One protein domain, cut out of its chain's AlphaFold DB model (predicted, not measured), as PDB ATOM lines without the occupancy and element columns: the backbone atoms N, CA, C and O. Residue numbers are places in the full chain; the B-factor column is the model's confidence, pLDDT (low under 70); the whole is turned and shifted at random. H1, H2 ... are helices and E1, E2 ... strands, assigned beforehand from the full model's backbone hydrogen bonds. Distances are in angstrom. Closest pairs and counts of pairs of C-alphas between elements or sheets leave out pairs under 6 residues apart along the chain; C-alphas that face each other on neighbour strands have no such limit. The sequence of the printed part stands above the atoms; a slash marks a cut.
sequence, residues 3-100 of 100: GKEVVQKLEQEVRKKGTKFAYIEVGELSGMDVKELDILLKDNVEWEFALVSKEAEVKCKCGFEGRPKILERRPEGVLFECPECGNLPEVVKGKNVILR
ATOM      1  N   GLY A   3    -166.333 -11.537  39.006       73.94
ATOM      2  CA  GLY A   3    -167.081 -12.804  38.985       73.94
ATOM      3  C   GLY A   3    -166.884 -13.671  37.735       73.94
ATOM      4  O   GLY A   3    -166.598 -14.860  37.848       73.94
ATOM      5  N   LYS A   4    -166.980 -13.084  36.533       80.69
ATOM      6  CA  LYS A   4    -166.878 -13.843  35.268       80.69
ATOM      7  C   LYS A   4    -165.503 -14.480  35.058       80.69
ATOM      8  O   LYS A   4    -165.421 -15.601  34.568       80.69
ATOM      9  N   GLU A   5    -164.431 -13.790  35.444       85.94
ATOM     10  CA  GLU A   5    -163.066 -14.312  35.307       85.94
ATOM     11  C   GLU A   5    -162.823 -15.517  36.221       85.94
ATOM     12  O   GLU A   5    -162.155 -16.470  35.821       85.94
ATOM     13  N   VAL A   6    -163.384 -15.499  37.437       86.81
ATOM     14  CA  VAL A   6    -163.288 -16.626  38.376       86.81
ATOM     15  C   VAL A   6    -164.012 -17.850  37.823       86.81
ATOM     16  O   VAL A   6    -163.421 -18.929  37.790       86.81
ATOM     17  N   VAL A   7    -165.237 -17.685  37.315       90.44
ATOM     18  CA  VAL A   7    -166.000 -18.786  36.699       90.44
ATOM     19  C   VAL A   7    -165.238 -19.391  35.520       90.44
ATOM     20  O   VAL A   7    -165.065 -20.605  35.467       90.44
ATOM     21  N   GLN A   8    -164.706 -18.561  34.616       90.88
ATOM     22  CA  GLN A   8    -163.933 -19.039  33.465       90.88
ATOM     23  C   GLN A   8    -162.685 -19.827  33.879       90.88
ATOM     24  O   GLN A   8    -162.377 -20.855  33.277       90.88
ATOM     25  N   LYS A   9    -161.962 -19.369  34.909       90.88
ATOM     26  CA  LYS A   9    -160.797 -20.095  35.438       90.88
ATOM     27  C   LYS A   9    -161.197 -21.451  36.018       90.88
ATOM     28  O   LYS A   9    -160.569 -22.451  35.682       90.88
ATOM     29  N   LEU A  10    -162.255 -21.491  36.830       90.88
ATOM     30  CA  LEU A  10    -162.763 -22.733  37.416       90.88
ATOM     31  C   LEU A  10    -163.212 -23.715  36.330       90.88
ATOM     32  O   LEU A  10    -162.834 -24.883  36.363       90.88
ATOM     33  N   GLU A  11    -163.937 -23.244  35.318       91.38
ATOM     34  CA  GLU A  11    -164.383 -24.082  34.209       91.38
ATOM     35  C   GLU A  11    -163.204 -24.683  33.426       91.38
ATOM     36  O   GLU A  11    -163.214 -25.869  33.085       91.38
ATOM     37  N   GLN A  12    -162.147 -23.902  33.178       91.19
ATOM     38  CA  GLN A  12    -160.927 -24.411  32.547       91.19
ATOM     39  C   GLN A  12    -160.243 -25.490  33.394       91.19
ATOM     40  O   GLN A  12    -159.763 -26.480  32.842       91.19
ATOM     41  N   GLU A  13    -160.181 -25.320  34.714       90.88
ATOM     42  CA  GLU A  13    -159.588 -26.310  35.618       90.88
ATOM     43  C   GLU A  13    -160.405 -27.605  35.680       90.88
ATOM     44  O   GLU A  13    -159.829 -28.691  35.575       90.88
ATOM     45  N   VAL A  14    -161.734 -27.505  35.760       92.00
ATOM     46  CA  VAL A  14    -162.653 -28.657  35.704       92.00
ATOM     47  C   VAL A  14    -162.474 -29.425  34.397       92.00
ATOM     48  O   VAL A  14    -162.261 -30.640  34.419       92.00
ATOM     49  N   ARG A  15    -162.472 -28.721  33.255       89.94
ATOM     50  CA  ARG A  15    -162.265 -29.326  31.930       89.94
ATOM     51  C   ARG A  15    -160.904 -30.015  31.819       89.94
ATOM     52  O   ARG A  15    -160.837 -31.118  31.287       89.94
ATOM     53  N   LYS A  16    -159.834 -29.410  32.348       91.31
ATOM     54  CA  LYS A  16    -158.486 -30.015  32.377       91.31
ATOM     55  C   LYS A  16    -158.434 -31.289  33.217       91.31
ATOM     56  O   LYS A  16    -157.749 -32.230  32.831       91.31
ATOM     57  N   LYS A  17    -159.139 -31.322  34.352       90.19
ATOM     58  CA  LYS A  17    -159.248 -32.518  35.204       90.19
ATOM     59  C   LYS A  17    -160.190 -33.581  34.621       90.19
ATOM     60  O   LYS A  17    -160.131 -34.727  35.053       90.19
ATOM     61  N   GLY A  18    -161.054 -33.220  33.667       89.12
ATOM     62  CA  GLY A  18    -162.034 -34.127  33.062       89.12
ATOM     63  C   GLY A  18    -163.130 -34.589  34.031       89.12
ATOM     64  O   GLY A  18    -163.750 -35.625  33.802       89.12
ATOM     65  N   THR A  19    -163.351 -33.852  35.124       88.56
ATOM     66  CA  THR A  19    -164.369 -34.176  36.133       88.56
ATOM     67  C   THR A  19    -165.694 -33.473  35.836       88.56
ATOM     68  O   THR A  19    -165.716 -32.396  35.247       88.56
ATOM     69  N   LYS A  20    -166.805 -34.087  36.255       88.31
ATOM     70  CA  LYS A  20    -168.152 -33.487  36.234       88.31
ATOM     71  C   LYS A  20    -168.581 -32.937  37.596       88.31
ATOM     72  O   LYS A  20    -169.667 -32.381  37.698       88.31
ATOM     73  N   PHE A  21    -167.736 -33.116  38.613       91.69
ATOM     74  CA  PHE A  21    -167.950 -32.629  39.968       91.69
ATOM     75  C   PHE A  21    -166.711 -31.882  40.476       91.69
ATOM     76  O   PHE A  21    -165.593 -32.385  40.315       91.69
ATOM     77  N   ALA A  22    -166.894 -30.726  41.117       92.62
ATOM     78  CA  ALA A  22    -165.805 -29.956  41.724       92.62
ATOM     79  C   ALA A  22    -166.102 -29.542  43.175       92.62
ATOM     80  O   ALA A  22    -167.163 -28.998  43.484       92.62
ATOM     81  N   TYR A  23    -165.120 -29.732  44.059       93.69
ATOM     82  CA  TYR A  23    -165.122 -29.147  45.400       93.69
ATOM     83  C   TYR A  23    -164.366 -27.821  45.363       93.69
ATOM     84  O   TYR A  23    -163.197 -27.784  44.982       93.69
ATOM     85  N   ILE A  24    -165.014 -26.729  45.754       93.62
ATOM     86  CA  ILE A  24    -164.444 -25.386  45.660       93.62
ATOM     87  C   ILE A  24    -164.390 -24.770  47.058       93.62
ATOM     88  O   ILE A  24    -165.410 -24.554  47.714       93.62
ATOM     89  N   GLU A  25    -163.176 -24.479  47.518       93.56
ATOM     90  CA  GLU A  25    -162.929 -23.718  48.742       93.56
ATOM     91  C   GLU A  25    -162.909 -22.224  48.407       93.56
ATOM     92  O   GLU A  25    -162.116 -21.791  47.572       93.56
ATOM     93  N   VAL A  26    -163.733 -21.424  49.081       92.44
ATOM     94  CA  VAL A  26    -163.767 -19.963  48.930       92.44
ATOM     95  C   VAL A  26    -163.175 -19.336  50.180       92.44
ATOM     96  O   VAL A  26    -163.738 -19.434  51.270       92.44
ATOM     97  N   GLY A  27    -162.006 -18.725  50.037       92.38
ATOM     98  CA  GLY A  27    -161.335 -18.058  51.138       92.38
ATOM     99  C   GLY A  27    -162.078 -16.810  51.617       92.38
ATOM    100  O   GLY A  27    -162.457 -15.961  50.820       92.38
ATOM    101  N   GLU A  28    -162.209 -16.641  52.931       90.62
ATOM    102  CA  GLU A  28    -162.884 -15.494  53.549       90.62
ATOM    103  C   GLU A  28    -162.309 -14.122  53.130       90.62
ATOM    104  O   GLU A  28    -163.036 -13.126  53.141       90.62
ATOM    105  N   LEU A  29    -161.028 -14.066  52.748       90.62
ATOM    106  CA  LEU A  29    -160.311 -12.877  52.271       90.62
ATOM    107  C   LEU A  29    -160.144 -12.833  50.745       90.62
ATOM    108  O   LEU A  29    -159.431 -11.962  50.250       90.62
ATOM    109  N   SER A  30    -160.773 -13.732  49.980       87.81
ATOM    110  CA  SER A  30    -160.626 -13.764  48.516       87.81
ATOM    111  C   SER A  30    -161.354 -12.635  47.788       87.81
ATOM    112  O   SER A  30    -161.276 -12.554  46.565       87.81
ATOM    113  N   GLY A  31    -162.086 -11.786  48.516       85.06
ATOM    114  CA  GLY A  31    -162.922 -10.732  47.938       85.06
ATOM    115  C   GLY A  31    -164.185 -11.257  47.253       85.06
ATOM    116  O   GLY A  31    -164.879 -10.485  46.606       85.06
ATOM    117  N   MET A  32    -164.488 -12.551  47.394       85.12
ATOM    118  CA  MET A  32    -165.665 -13.187  46.811       85.12
ATOM    119  C   MET A  32    -166.453 -13.896  47.902       85.12
ATOM    120  O   MET A  32    -165.896 -14.697  48.653       85.12
ATOM    121  N   ASP A  33    -167.745 -13.594  47.997       85.69
ATOM    122  CA  ASP A  33    -168.632 -14.298  48.913       85.69
ATOM    123  C   ASP A  33    -169.040 -15.657  48.329       85.69
ATOM    124  O   ASP A  33    -169.254 -15.799  47.123       85.69
ATOM    125  N   VAL A  34    -169.184 -16.668  49.190       89.81
ATOM    126  CA  VAL A  34    -169.607 -18.013  48.771       89.81
ATOM    127  C   VAL A  34    -170.960 -17.983  48.068       89.81
ATOM    128  O   VAL A  34    -171.138 -18.695  47.086       89.81
ATOM    129  N   LYS A  35    -171.911 -17.173  48.546       89.94
ATOM    130  CA  LYS A  35    -173.248 -17.091  47.948       89.94
ATOM    131  C   LYS A  35    -173.204 -16.410  46.589       89.94
ATOM    132  O   LYS A  35    -173.935 -16.808  45.691       89.94
ATOM    133  N   GLU A  36    -172.346 -15.405  46.432       88.56
ATOM    134  CA  GLU A  36    -172.134 -14.761  45.137       88.56
ATOM    135  C   GLU A  36    -171.560 -15.761  44.126       88.56
ATOM    136  O   GLU A  36    -172.082 -15.884  43.019       88.56
ATOM    137  N   LEU A  37    -170.541 -16.535  44.522       90.50
ATOM    138  CA  LEU A  37    -169.966 -17.560  43.653       90.50
ATOM    139  C   LEU A  37    -170.959 -18.691  43.343       90.50
ATOM    140  O   LEU A  37    -170.985 -19.169  42.215       90.50
ATOM    141  N   ASP A  38    -171.795 -19.091  44.303       93.69
ATOM    142  CA  ASP A  38    -172.854 -20.089  44.102       93.69
ATOM    143  C   ASP A  38    -173.839 -19.672  43.005       93.69
ATOM    144  O   ASP A  38    -174.114 -20.455  42.096       93.69
ATOM    145  N   ILE A  39    -174.317 -18.423  43.051       92.69
ATOM    146  CA  ILE A  39    -175.210 -17.862  42.028       92.69
ATOM    147  C   ILE A  39    -174.500 -17.843  40.670       92.69
ATOM    148  O   ILE A  39    -175.029 -18.342  39.681       92.69
ATOM    149  N   LEU A  40    -173.268 -17.325  40.630       91.69
ATOM    150  CA  LEU A  40    -172.497 -17.237  39.392       91.69
ATOM    151  C   LEU A  40    -172.245 -18.608  38.760       91.69
ATOM    152  O   LEU A  40    -172.350 -18.736  37.544       91.69
ATOM    153  N   LEU A  41    -171.911 -19.626  39.552       93.00
ATOM    154  CA  LEU A  41    -171.689 -20.971  39.035       93.00
ATOM    155  C   LEU A  41    -172.999 -21.587  38.532       93.00
ATOM    156  O   LEU A  41    -173.029 -22.055  37.397       93.00
ATOM    157  N   LYS A  42    -174.096 -21.511  39.298       93.44
ATOM    158  CA  LYS A  42    -175.410 -22.042  38.874       93.44
ATOM    159  C   LYS A  42    -175.880 -21.493  37.530       93.44
ATOM    160  O   LYS A  42    -176.471 -22.236  36.755       93.44
ATOM    161  N   ASP A  43    -175.593 -20.224  37.252       92.69
ATOM    162  CA  ASP A  43    -176.029 -19.563  36.019       92.69
ATOM    163  C   ASP A  43    -175.110 -19.830  34.813       92.69
ATOM    164  O   ASP A  43    -175.499 -19.558  33.677       92.69
ATOM    165  N   ASN A  44    -173.877 -20.303  35.032       91.88
ATOM    166  CA  ASN A  44    -172.847 -20.334  33.985       91.88
ATOM    167  C   ASN A  44    -172.208 -21.709  33.755       91.88
ATOM    168  O   ASN A  44    -171.449 -21.844  32.795       91.88
ATOM    169  N   VAL A  45    -172.466 -22.712  34.600       92.31
ATOM    170  CA  VAL A  45    -171.840 -24.034  34.466       92.31
ATOM    171  C   VAL A  45    -172.846 -25.180  34.468       92.31
ATOM    172  O   VAL A  45    -173.880 -25.123  35.122       92.31
ATOM    173  N   GLU A  46    -172.513 -26.253  33.748       91.94
ATOM    174  CA  GLU A  46    -173.338 -27.470  33.647       91.94
ATOM    175  C   GLU A  46    -172.841 -28.625  34.539       91.94
ATOM    176  O   GLU A  46    -173.435 -29.702  34.559       91.94
ATOM    177  N   TRP A  47    -171.725 -28.438  35.249       93.31
ATOM    178  CA  TRP A  47    -171.148 -29.440  36.148       93.31
ATOM    179  C   TRP A  47    -171.618 -29.244  37.591       93.31
ATOM    180  O   TRP A  47    -171.940 -28.139  38.020       93.31
ATOM    181  N   GLU A  48    -171.639 -30.336  38.350       94.06
ATOM    182  CA  GLU A  48    -172.029 -30.323  39.757       94.06
ATOM    183  C   GLU A  48    -170.902 -29.783  40.638       94.06
ATOM    184  O   GLU A  48    -169.714 -29.960  40.355       94.06
ATOM    185  N   PHE A  49    -171.258 -29.139  41.746       95.12
ATOM    186  CA  PHE A  49    -170.257 -28.571  42.631       95.12
ATOM    187  C   PHE A  49    -170.696 -28.491  44.083       95.12
ATOM    188  O   PHE A  49    -171.881 -28.427  44.400       95.12
ATOM    189  N   ALA A  50    -169.704 -28.446  44.965       95.06
ATOM    190  CA  ALA A  50    -169.887 -28.115  46.368       95.06
ATOM    191  C   ALA A  50    -168.964 -26.959  46.749       95.06
ATOM    192  O   ALA A  50    -167.758 -27.001  46.502       95.06
ATOM    193  N   LEU A  51    -169.547 -25.941  47.378       94.06
ATOM    194  CA  LEU A  51    -168.827 -24.775  47.870       94.06
ATOM    195  C   LEU A  51    -168.644 -24.870  49.379       94.06
ATOM    196  O   LEU A  51    -169.583 -25.175  50.114       94.06
ATOM    197  N   VAL A  52    -167.437 -24.561  49.843       93.38
ATOM    198  CA  VAL A  52    -167.117 -24.475  51.270       93.38
ATOM    199  C   VAL A  52    -166.422 -23.149  51.545       93.38
ATOM    200  O   VAL A  52    -165.416 -22.822  50.916       93.38
ATOM    201  N   SER A  53    -166.949 -22.391  52.509       91.50
ATOM    202  CA  SER A  53    -166.268 -21.202  53.027       91.50
ATOM    203  C   SER A  53    -165.065 -21.617  53.863       91.50
ATOM    204  O   SER A  53    -165.182 -22.486  54.730       91.50
ATOM    205  N   LYS A  54    -163.918 -20.984  53.630       93.25
ATOM    206  CA  LYS A  54    -162.693 -21.226  54.387       93.25
ATOM    207  C   LYS A  54    -162.300 -19.985  55.165       93.25
ATOM    208  O   LYS A  54    -161.942 -18.968  54.571       93.25
ATOM    209  N   GLU A  55    -162.344 -20.101  56.489       93.12
ATOM    210  CA  GLU A  55    -161.979 -19.013  57.395       93.12
ATOM    211  C   GLU A  55    -160.546 -18.526  57.162       93.12
ATOM    212  O   GLU A  55    -159.646 -19.277  56.760       93.12
ATOM    213  N   ALA A  56    -160.360 -17.231  57.402       94.19
ATOM    214  CA  ALA A  56    -159.077 -16.574  57.288       94.19
ATOM    215  C   ALA A  56    -158.182 -16.887  58.486       94.19
ATOM    216  O   ALA A  56    -158.609 -16.805  59.636       94.19
ATOM    217  N   GLU A  57    -156.907 -17.144  58.210       95.69
ATOM    218  CA  GLU A  57    -155.873 -17.255  59.235       95.69
ATOM    219  C   GLU A  57    -154.724 -16.329  58.852       95.69
ATOM    220  O   GLU A  57    -154.271 -16.334  57.701       95.69
ATOM    221  N   VAL A  58    -154.277 -15.516  59.802       96.75
ATOM    222  CA  VAL A  58    -153.218 -14.530  59.618       96.75
ATOM    223  C   VAL A  58    -152.146 -14.677  60.685       96.75
ATOM    224  O   VAL A  58    -152.416 -15.116  61.803       96.75
ATOM    225  N   LYS A  59    -150.936 -14.245  60.344       97.00
ATOM    226  CA  LYS A  59    -149.789 -14.163  61.241       97.00
ATOM    227  C   LYS A  59    -149.284 -12.728  61.282       97.00
ATOM    228  O   LYS A  59    -148.911 -12.150  60.262       97.00
ATOM    229  N   CYS A  60    -149.308 -12.118  62.461       97.38
ATOM    230  CA  CYS A  60    -148.858 -10.749  62.666       97.38
ATOM    231  C   CYS A  60    -147.449 -10.706  63.264       97.38
ATOM    232  O   CYS A  60    -147.052 -11.563  64.051       97.38
ATOM    233  N   LYS A  61    -146.708  -9.635  62.968       96.56
ATOM    234  CA  LYS A  61    -145.374  -9.386  63.533       96.56
ATOM    235  C   LYS A  61    -145.385  -9.131  65.046       96.56
ATOM    236  O   LYS A  61    -144.340  -9.265  65.669       96.56
ATOM    237  N   CYS A  62    -146.535  -8.789  65.639       95.62
ATOM    238  CA  CYS A  62    -146.675  -8.661  67.095       95.62
ATOM    239  C   CYS A  62    -146.717 -10.013  67.831       95.62
ATOM    240  O   CYS A  62    -146.743 -10.024  69.057       95.62
ATOM    241  N   GLY A  63    -146.741 -11.136  67.100       96.19
ATOM    242  CA  GLY A  63    -146.830 -12.487  67.657       96.19
ATOM    243  C   GLY A  63    -148.233 -13.099  67.619       96.19
ATOM    244  O   GLY A  63    -148.372 -14.277  67.926       96.19
ATOM    245  N   PHE A  64    -149.263 -12.345  67.215       96.94
ATOM    246  CA  PHE A  64    -150.614 -12.885  67.038       96.94
ATOM    247  C   PHE A  64    -150.697 -13.836  65.835       96.94
ATOM    248  O   PHE A  64    -150.298 -13.471  64.724       96.94
ATOM    249  N   GLU A  65    -151.298 -15.005  66.045       96.94
ATOM    250  CA  GLU A  65    -151.664 -15.977  65.014       96.94
ATOM    251  C   GLU A  65    -153.126 -16.387  65.210       96.94
ATOM    252  O   GLU A  65    -153.525 -16.782  66.305       96.94
ATOM    253  N   GLY A  66    -153.944 -16.269  64.164       96.19
ATOM    254  CA  GLY A  66    -155.362 -16.612  64.248       96.19
ATOM    255  C   GLY A  66    -156.225 -15.867  63.240       96.19
ATOM    256  O   GLY A  66    -155.747 -15.419  62.198       96.19
ATOM    257  N   ARG A  67    -157.519 -15.735  63.540       96.62
ATOM    258  CA  ARG A  67    -158.472 -15.061  62.651       96.62
ATOM    259  C   ARG A  67    -158.253 -13.540  62.669       96.62
ATOM    260  O   ARG A  67    -158.192 -12.957  63.753       96.62
ATOM    261  N   PRO A  68    -158.138 -12.874  61.506       96.44
ATOM    262  CA  PRO A  68    -158.030 -11.423  61.453       96.44
ATOM    263  C   PRO A  68    -159.350 -10.757  61.841       96.44
ATOM    264  O   PRO A  68    -160.433 -11.325  61.684       96.44
ATOM    265  N   LYS A  69    -159.269  -9.496  62.261       96.12
ATOM    266  CA  LYS A  69    -160.448  -8.650  62.408       96.12
ATOM    267  C   LYS A  69    -160.813  -8.073  61.045       96.12
ATOM    268  O   LYS A  69    -160.042  -7.312  60.463       96.12
ATOM    269  N   ILE A  70    -161.986  -8.441  60.537       94.62
ATOM    270  CA  ILE A  70    -162.517  -7.880  59.294       94.62
ATOM    271  C   ILE A  70    -163.065  -6.485  59.586       94.62
ATOM    272  O   ILE A  70    -163.934  -6.327  60.441       94.62
ATOM    273  N   LEU A  71    -162.547  -5.485  58.880       93.62
ATOM    274  CA  LEU A  71    -162.994  -4.098  58.991       93.62
ATOM    275  C   LEU A  71    -164.089  -3.798  57.977       93.62
ATOM    276  O   LEU A  71    -165.107  -3.204  58.312       93.62
ATOM    277  N   GLU A  72    -163.880  -4.223  56.732       91.38
ATOM    278  CA  GLU A  72    -164.786  -3.921  55.634       91.38
ATOM    279  C   GLU A  72    -164.648  -4.966  54.523       91.38
ATOM    280  O   GLU A  72    -163.547  -5.430  54.222       91.38
ATOM    281  N   ARG A  73    -165.761  -5.330  53.883       87.56
ATOM    282  CA  ARG A  73    -165.765  -6.164  52.676       87.56
ATOM    283  C   ARG A  73    -166.138  -5.285  51.493       87.56
ATOM    284  O   ARG A  73    -167.234  -4.731  51.476       87.56
ATOM    285  N   ARG A  74    -165.234  -5.163  50.523       83.38
ATOM    286  CA  ARG A  74    -165.450  -4.419  49.279       83.38
ATOM    287  C   ARG A  74    -165.392  -5.377  48.082       83.38
ATOM    288  O   ARG A  74    -164.744  -6.418  48.188       83.38
ATOM    289  N   PRO A  75    -166.012  -5.033  46.941       71.12
ATOM    290  CA  PRO A  75    -165.914  -5.845  45.719       71.12
ATOM    291  C   PRO A  75    -164.470  -6.063  45.216       71.12
ATOM    292  O   PRO A  75    -164.191  -6.995  44.469       71.12
ATOM    293  N   GLU A  76    -163.547  -5.196  45.626       74.25
ATOM    294  CA  GLU A  76    -162.138  -5.147  45.232       74.25
ATOM    295  C   GLU A  76    -161.242  -5.907  46.218       74.25
ATOM    296  O   GLU A  76    -160.050  -6.086  45.962       74.25
ATOM    297  N   GLY A  77    -161.790  -6.335  47.359       82.44
ATOM    298  CA  GLY A  77    -161.058  -7.057  48.388       82.44
ATOM    299  C   GLY A  77    -161.611  -6.849  49.793       82.44
ATOM    300  O   GLY A  77    -162.512  -6.051  50.049       82.44
ATOM    301  N   VAL A  78    -161.037  -7.584  50.739       89.81
ATOM    302  CA  VAL A  78    -161.407  -7.498  52.152       89.81
ATOM    303  C   VAL A  78    -160.367  -6.660  52.884       89.81
ATOM    304  O   VAL A  78    -159.175  -6.950  52.808       89.81
ATOM    305  N   LEU A  79    -160.816  -5.623  53.589       92.44
ATOM    306  CA  LEU A  79    -159.986  -4.841  54.494       92.44
ATOM    307  C   LEU A  79    -159.999  -5.510  55.870       92.44
ATOM    308  O   LEU A  79    -161.061  -5.754  56.447       92.44
ATOM    309  N   PHE A  80    -158.817  -5.806  56.397       95.50
ATOM    310  CA  PHE A  80    -158.658  -6.498  57.669       95.50
ATOM    311  C   PHE A  80    -157.377  -6.068  58.383       95.50
ATOM    312  O   PHE A  80    -156.435  -5.574  57.764       95.50
ATOM    313  N   GLU A  81    -157.349  -6.295  59.690       97.31
ATOM    314  CA  GLU A  81    -156.228  -5.960  60.563       97.31
ATOM    315  C   GLU A  81    -155.963  -7.065  61.594       97.31
ATOM    316  O   GLU A  81    -156.783  -7.966  61.816       97.31
ATOM    317  N   CYS A  82    -154.800  -7.001  62.242       97.19
ATOM    318  CA  CYS A  82    -154.530  -7.786  63.437       97.19
ATOM    319  C   CYS A  82    -155.420  -7.294  64.592       97.19
ATOM    320  O   CYS A  82    -155.374  -6.101  64.904       97.19
ATOM    321  N   PRO A  83    -156.173  -8.180  65.271       97.00
ATOM    322  CA  PRO A  83    -157.050  -7.777  66.369       97.00
ATOM    323  C   PRO A  83    -156.293  -7.226  67.588       97.00
ATOM    324  O   PRO A  83    -156.861  -6.437  68.333       97.00
ATOM    325  N   GLU A  84    -155.023  -7.604  67.770       97.06
ATOM    326  CA  GLU A  84    -154.219  -7.213  68.937       97.06
ATOM    327  C   GLU A  84    -153.534  -5.850  68.778       97.06
ATOM    328  O   GLU A  84    -153.391  -5.106  69.743       97.06
ATOM    329  N   CYS A  85    -153.064  -5.512  67.572       96.38
ATOM    330  CA  CYS A  85    -152.235  -4.316  67.367       96.38
ATOM    331  C   CYS A  85    -152.670  -3.408  66.209       96.38
ATOM    332  O   CYS A  85    -152.011  -2.400  65.967       96.38
ATOM    333  N   GLY A  86    -153.717  -3.764  65.456       96.00
ATOM    334  CA  GLY A  86    -154.231  -2.975  64.327       96.00
ATOM    335  C   GLY A  86    -153.344  -2.956  63.073       96.00
ATOM    336  O   GLY A  86    -153.725  -2.400  62.049       96.00
ATOM    337  N   ASN A  87    -152.161  -3.577  63.101       95.88
ATOM    338  CA  ASN A  87    -151.293  -3.656  61.924       95.88
ATOM    339  C   ASN A  87    -151.825  -4.657  60.892       95.88
ATOM    340  O   ASN A  87    -152.466  -5.644  61.254       95.88
ATOM    341  N   LEU A  88    -151.471  -4.456  59.618       95.81
ATOM    342  CA  LEU A  88    -151.764  -5.404  58.540       95.81
ATOM    343  C   LEU A  88    -150.930  -6.693  58.720       95.81
ATOM    344  O   LEU A  88    -149.699  -6.631  58.625       95.81
ATOM    345  N   PRO A  89    -151.559  -7.852  58.990       96.06
ATOM    346  CA  PRO A  89    -150.848  -9.110  59.180       96.06
ATOM    347  C   PRO A  89    -150.642  -9.855  57.848       96.06
ATOM    348  O   PRO A  89    -151.286  -9.561  56.840       96.06
ATOM    349  N   GLU A  90    -149.750 -10.844  57.840       95.81
ATOM    350  CA  GLU A  90    -149.554 -11.745  56.701       95.81
ATOM    351  C   GLU A  90    -150.679 -12.785  56.643       95.81
ATOM    352  O   GLU A  90    -151.083 -13.321  57.674       95.81
ATOM    353  N   VAL A  91    -151.186 -13.097  55.446       95.31
ATOM    354  CA  VAL A  91    -152.268 -14.078  55.273       95.31
ATOM    355  C   VAL A  91    -151.703 -15.481  55.079       95.31
ATOM    356  O   VAL A  91    -151.029 -15.745  54.087       95.31
ATOM    357  N   VAL A  92    -152.055 -16.390  55.987       93.69
ATOM    358  CA  VAL A  92    -151.655 -17.804  55.964       93.69
ATOM    359  C   VAL A  92    -152.704 -18.655  55.241       93.69
ATOM    360  O   VAL A  92    -152.360 -19.531  54.448       93.69
ATOM    361  N   LYS A  93    -154.000 -18.401  55.484       92.75
ATOM    362  CA  LYS A  93    -155.124 -19.136  54.871       92.75
ATOM    363  C   LYS A  93    -156.296 -18.218  54.537       92.75
ATOM    364  O   LYS A  93    -156.415 -17.118  55.064       92.75
ATOM    365  N   GLY A  94    -157.169 -18.695  53.648       89.94
ATOM    366  CA  GLY A  94    -158.418 -18.010  53.306       89.94
ATOM    367  C   GLY A  94    -158.263 -16.852  52.315       89.94
ATOM    368  O   GLY A  94    -159.190 -16.074  52.166       89.94
ATOM    369  N   LYS A  95    -157.128 -16.723  51.612       90.44
ATOM    370  CA  LYS A  95    -156.920 -15.668  50.596       90.44
ATOM    371  C   LYS A  95    -157.496 -15.992  49.214       90.44
ATOM    372  O   LYS A  95    -157.744 -15.088  48.429       90.44
ATOM    373  N   ASN A  96    -157.655 -17.270  48.885       87.88
ATOM    374  CA  ASN A  96    -157.866 -17.712  47.506       87.88
ATOM    375  C   ASN A  96    -159.167 -18.501  47.359       87.88
ATOM    376  O   ASN A  96    -159.647 -19.091  48.326       87.88
ATOM    377  N   VAL A  97    -159.668 -18.563  46.126       85.88
ATOM    378  CA  VAL A  97    -160.637 -19.572  45.686       85.88
ATOM    379  C   VAL A  97    -159.848 -20.741  45.096       85.88
ATOM    380  O   VAL A  97    -158.995 -20.520  44.237       85.88
ATOM    381  N   ILE A  98    -160.063 -21.959  45.591       86.88
ATOM    382  CA  ILE A  98    -159.262 -23.142  45.239       86.88
ATOM    383  C   ILE A  98    -160.184 -24.289  44.837       86.88
ATOM    384  O   ILE A  98    -161.082 -24.650  45.595       86.88
ATOM    385  N   LEU A  99    -159.909 -24.909  43.690       85.69
ATOM    386  CA  LEU A  99    -160.539 -26.158  43.275       85.69
ATOM    387  C   LEU A  99    -159.772 -27.361  43.850       85.69
ATOM    388  O   LEU A  99    -158.567 -27.511  43.629       85.69
ATOM    389  N   ARG A 100    -160.472 -28.234  44.578       82.19
ATOM    390  CA  ARG A 100    -159.962 -29.497  45.128       82.19
ATOM    391  C   ARG A 100    -160.204 -30.650  44.163       82.19
ATOM    392  O   ARG A 100    -161.344 -30.809  43.686       82.19
TER     393      ARG A 100
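AT A GLANCE: This is residues 3 to 100 of the 100 residues of an uncharacterized protein of Candidatus Woesearchaeota archaeon (UniProt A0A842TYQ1). Two lobes sit end to end: one is a three-stranded sheet, E2 E1 E7, with H1 and H2 over one face and the other face bare, while the other is looser, made of the short strand pair E3 and E6, the hairpin E4 and E5, and loops. The chain passes out of the sheet where E2 runs on into E3, and returns from E6 to E7. The printed part has 98 residues, with two named helices and seven named strands that follow each other along the chain as H1 E1 H2 E2 E3 E4 E5 E6 E7; the large sheet is mixed, the two pairs antiparallel, the class mixed, helices and strands. It is only just loose, close to compact, with a radius of gyration of the C-alphas of 15.2 A, and spans 46 by 23 by 17 A, only just a rod.

IN THESE COORDINATES: Start in the sheet at C-alpha 21, (-167.950, -32.629, 39.968), where E1, residues 21 to 27, begins its 19.5 A. Beside it look for E2, residues 48 to 54, 19.6 A, and E7, residues 97 to 99, which ends at C-alpha 99, (-160.539, -26.158, 43.275). H1, residues 3 to 17, runs 21.5 A from C-alpha 3 at (-167.081, -12.804, 38.985); H2, residues 34 to 44, runs 15.3 A. Farther out find E3, residues 57 to 59, E6, residues 90 to 93, E4, residues 69 to 74, 14.7 A, and E5, residues 77 to 81, 13.1 A.

HOW THE PARTS SIT: In the sheet, E1 is parallel to E2, with N 24 and O 50 at 2.9 A, and antiparallel to E7, with N 25 and O 98 at 2.8 A. H1 and H2 are on the same face, giving two layers, helices on one face of a sheet. H2 has a height over the sheet of 9.5 A and runs along the strands, at 19 degrees to E2 on the local plane; its closest C-alphas to E2 are Val 34 and Ser 53, 6.3 A. E1, H2 and E2 form a strand-helix-strand unit, two parallel neighbour strands with a helix between, its crossover right-handed. H1, at a height over the sheet of 9.0 A, lies over E7 and runs along the strands, at 17 degrees to E7 on the local plane; its closest C-alphas to E7 are Leu 10 and Leu 99, 7.1 A. With residues 3 to 7 alone H1 touches H2, closest at the C-alphas of Val 7 and Leu 41, 6.5 A; the tilt is steep at 69.6 degrees, only just short of about perpendicular. Every O i to N i+4 pair is within hydrogen-bond range in H1 and H2. Outward, E2 runs on into E3 at 38 degrees; E3 and E6 are antiparallel, with N 59 and O 90 at 2.8 A. The hairpin E4 and E5 has N 79 and O 72 at 2.8 A, and both strands are apart from H1 and H2.

THE WHOLE: Look to the C-alphas of Glu 46 and Cys 62, the two farthest apart, for the full reach of 46.7 A. The printed part has no cut and no long link. Its mean pLDDT is 91.5, and no printed residue is under 70.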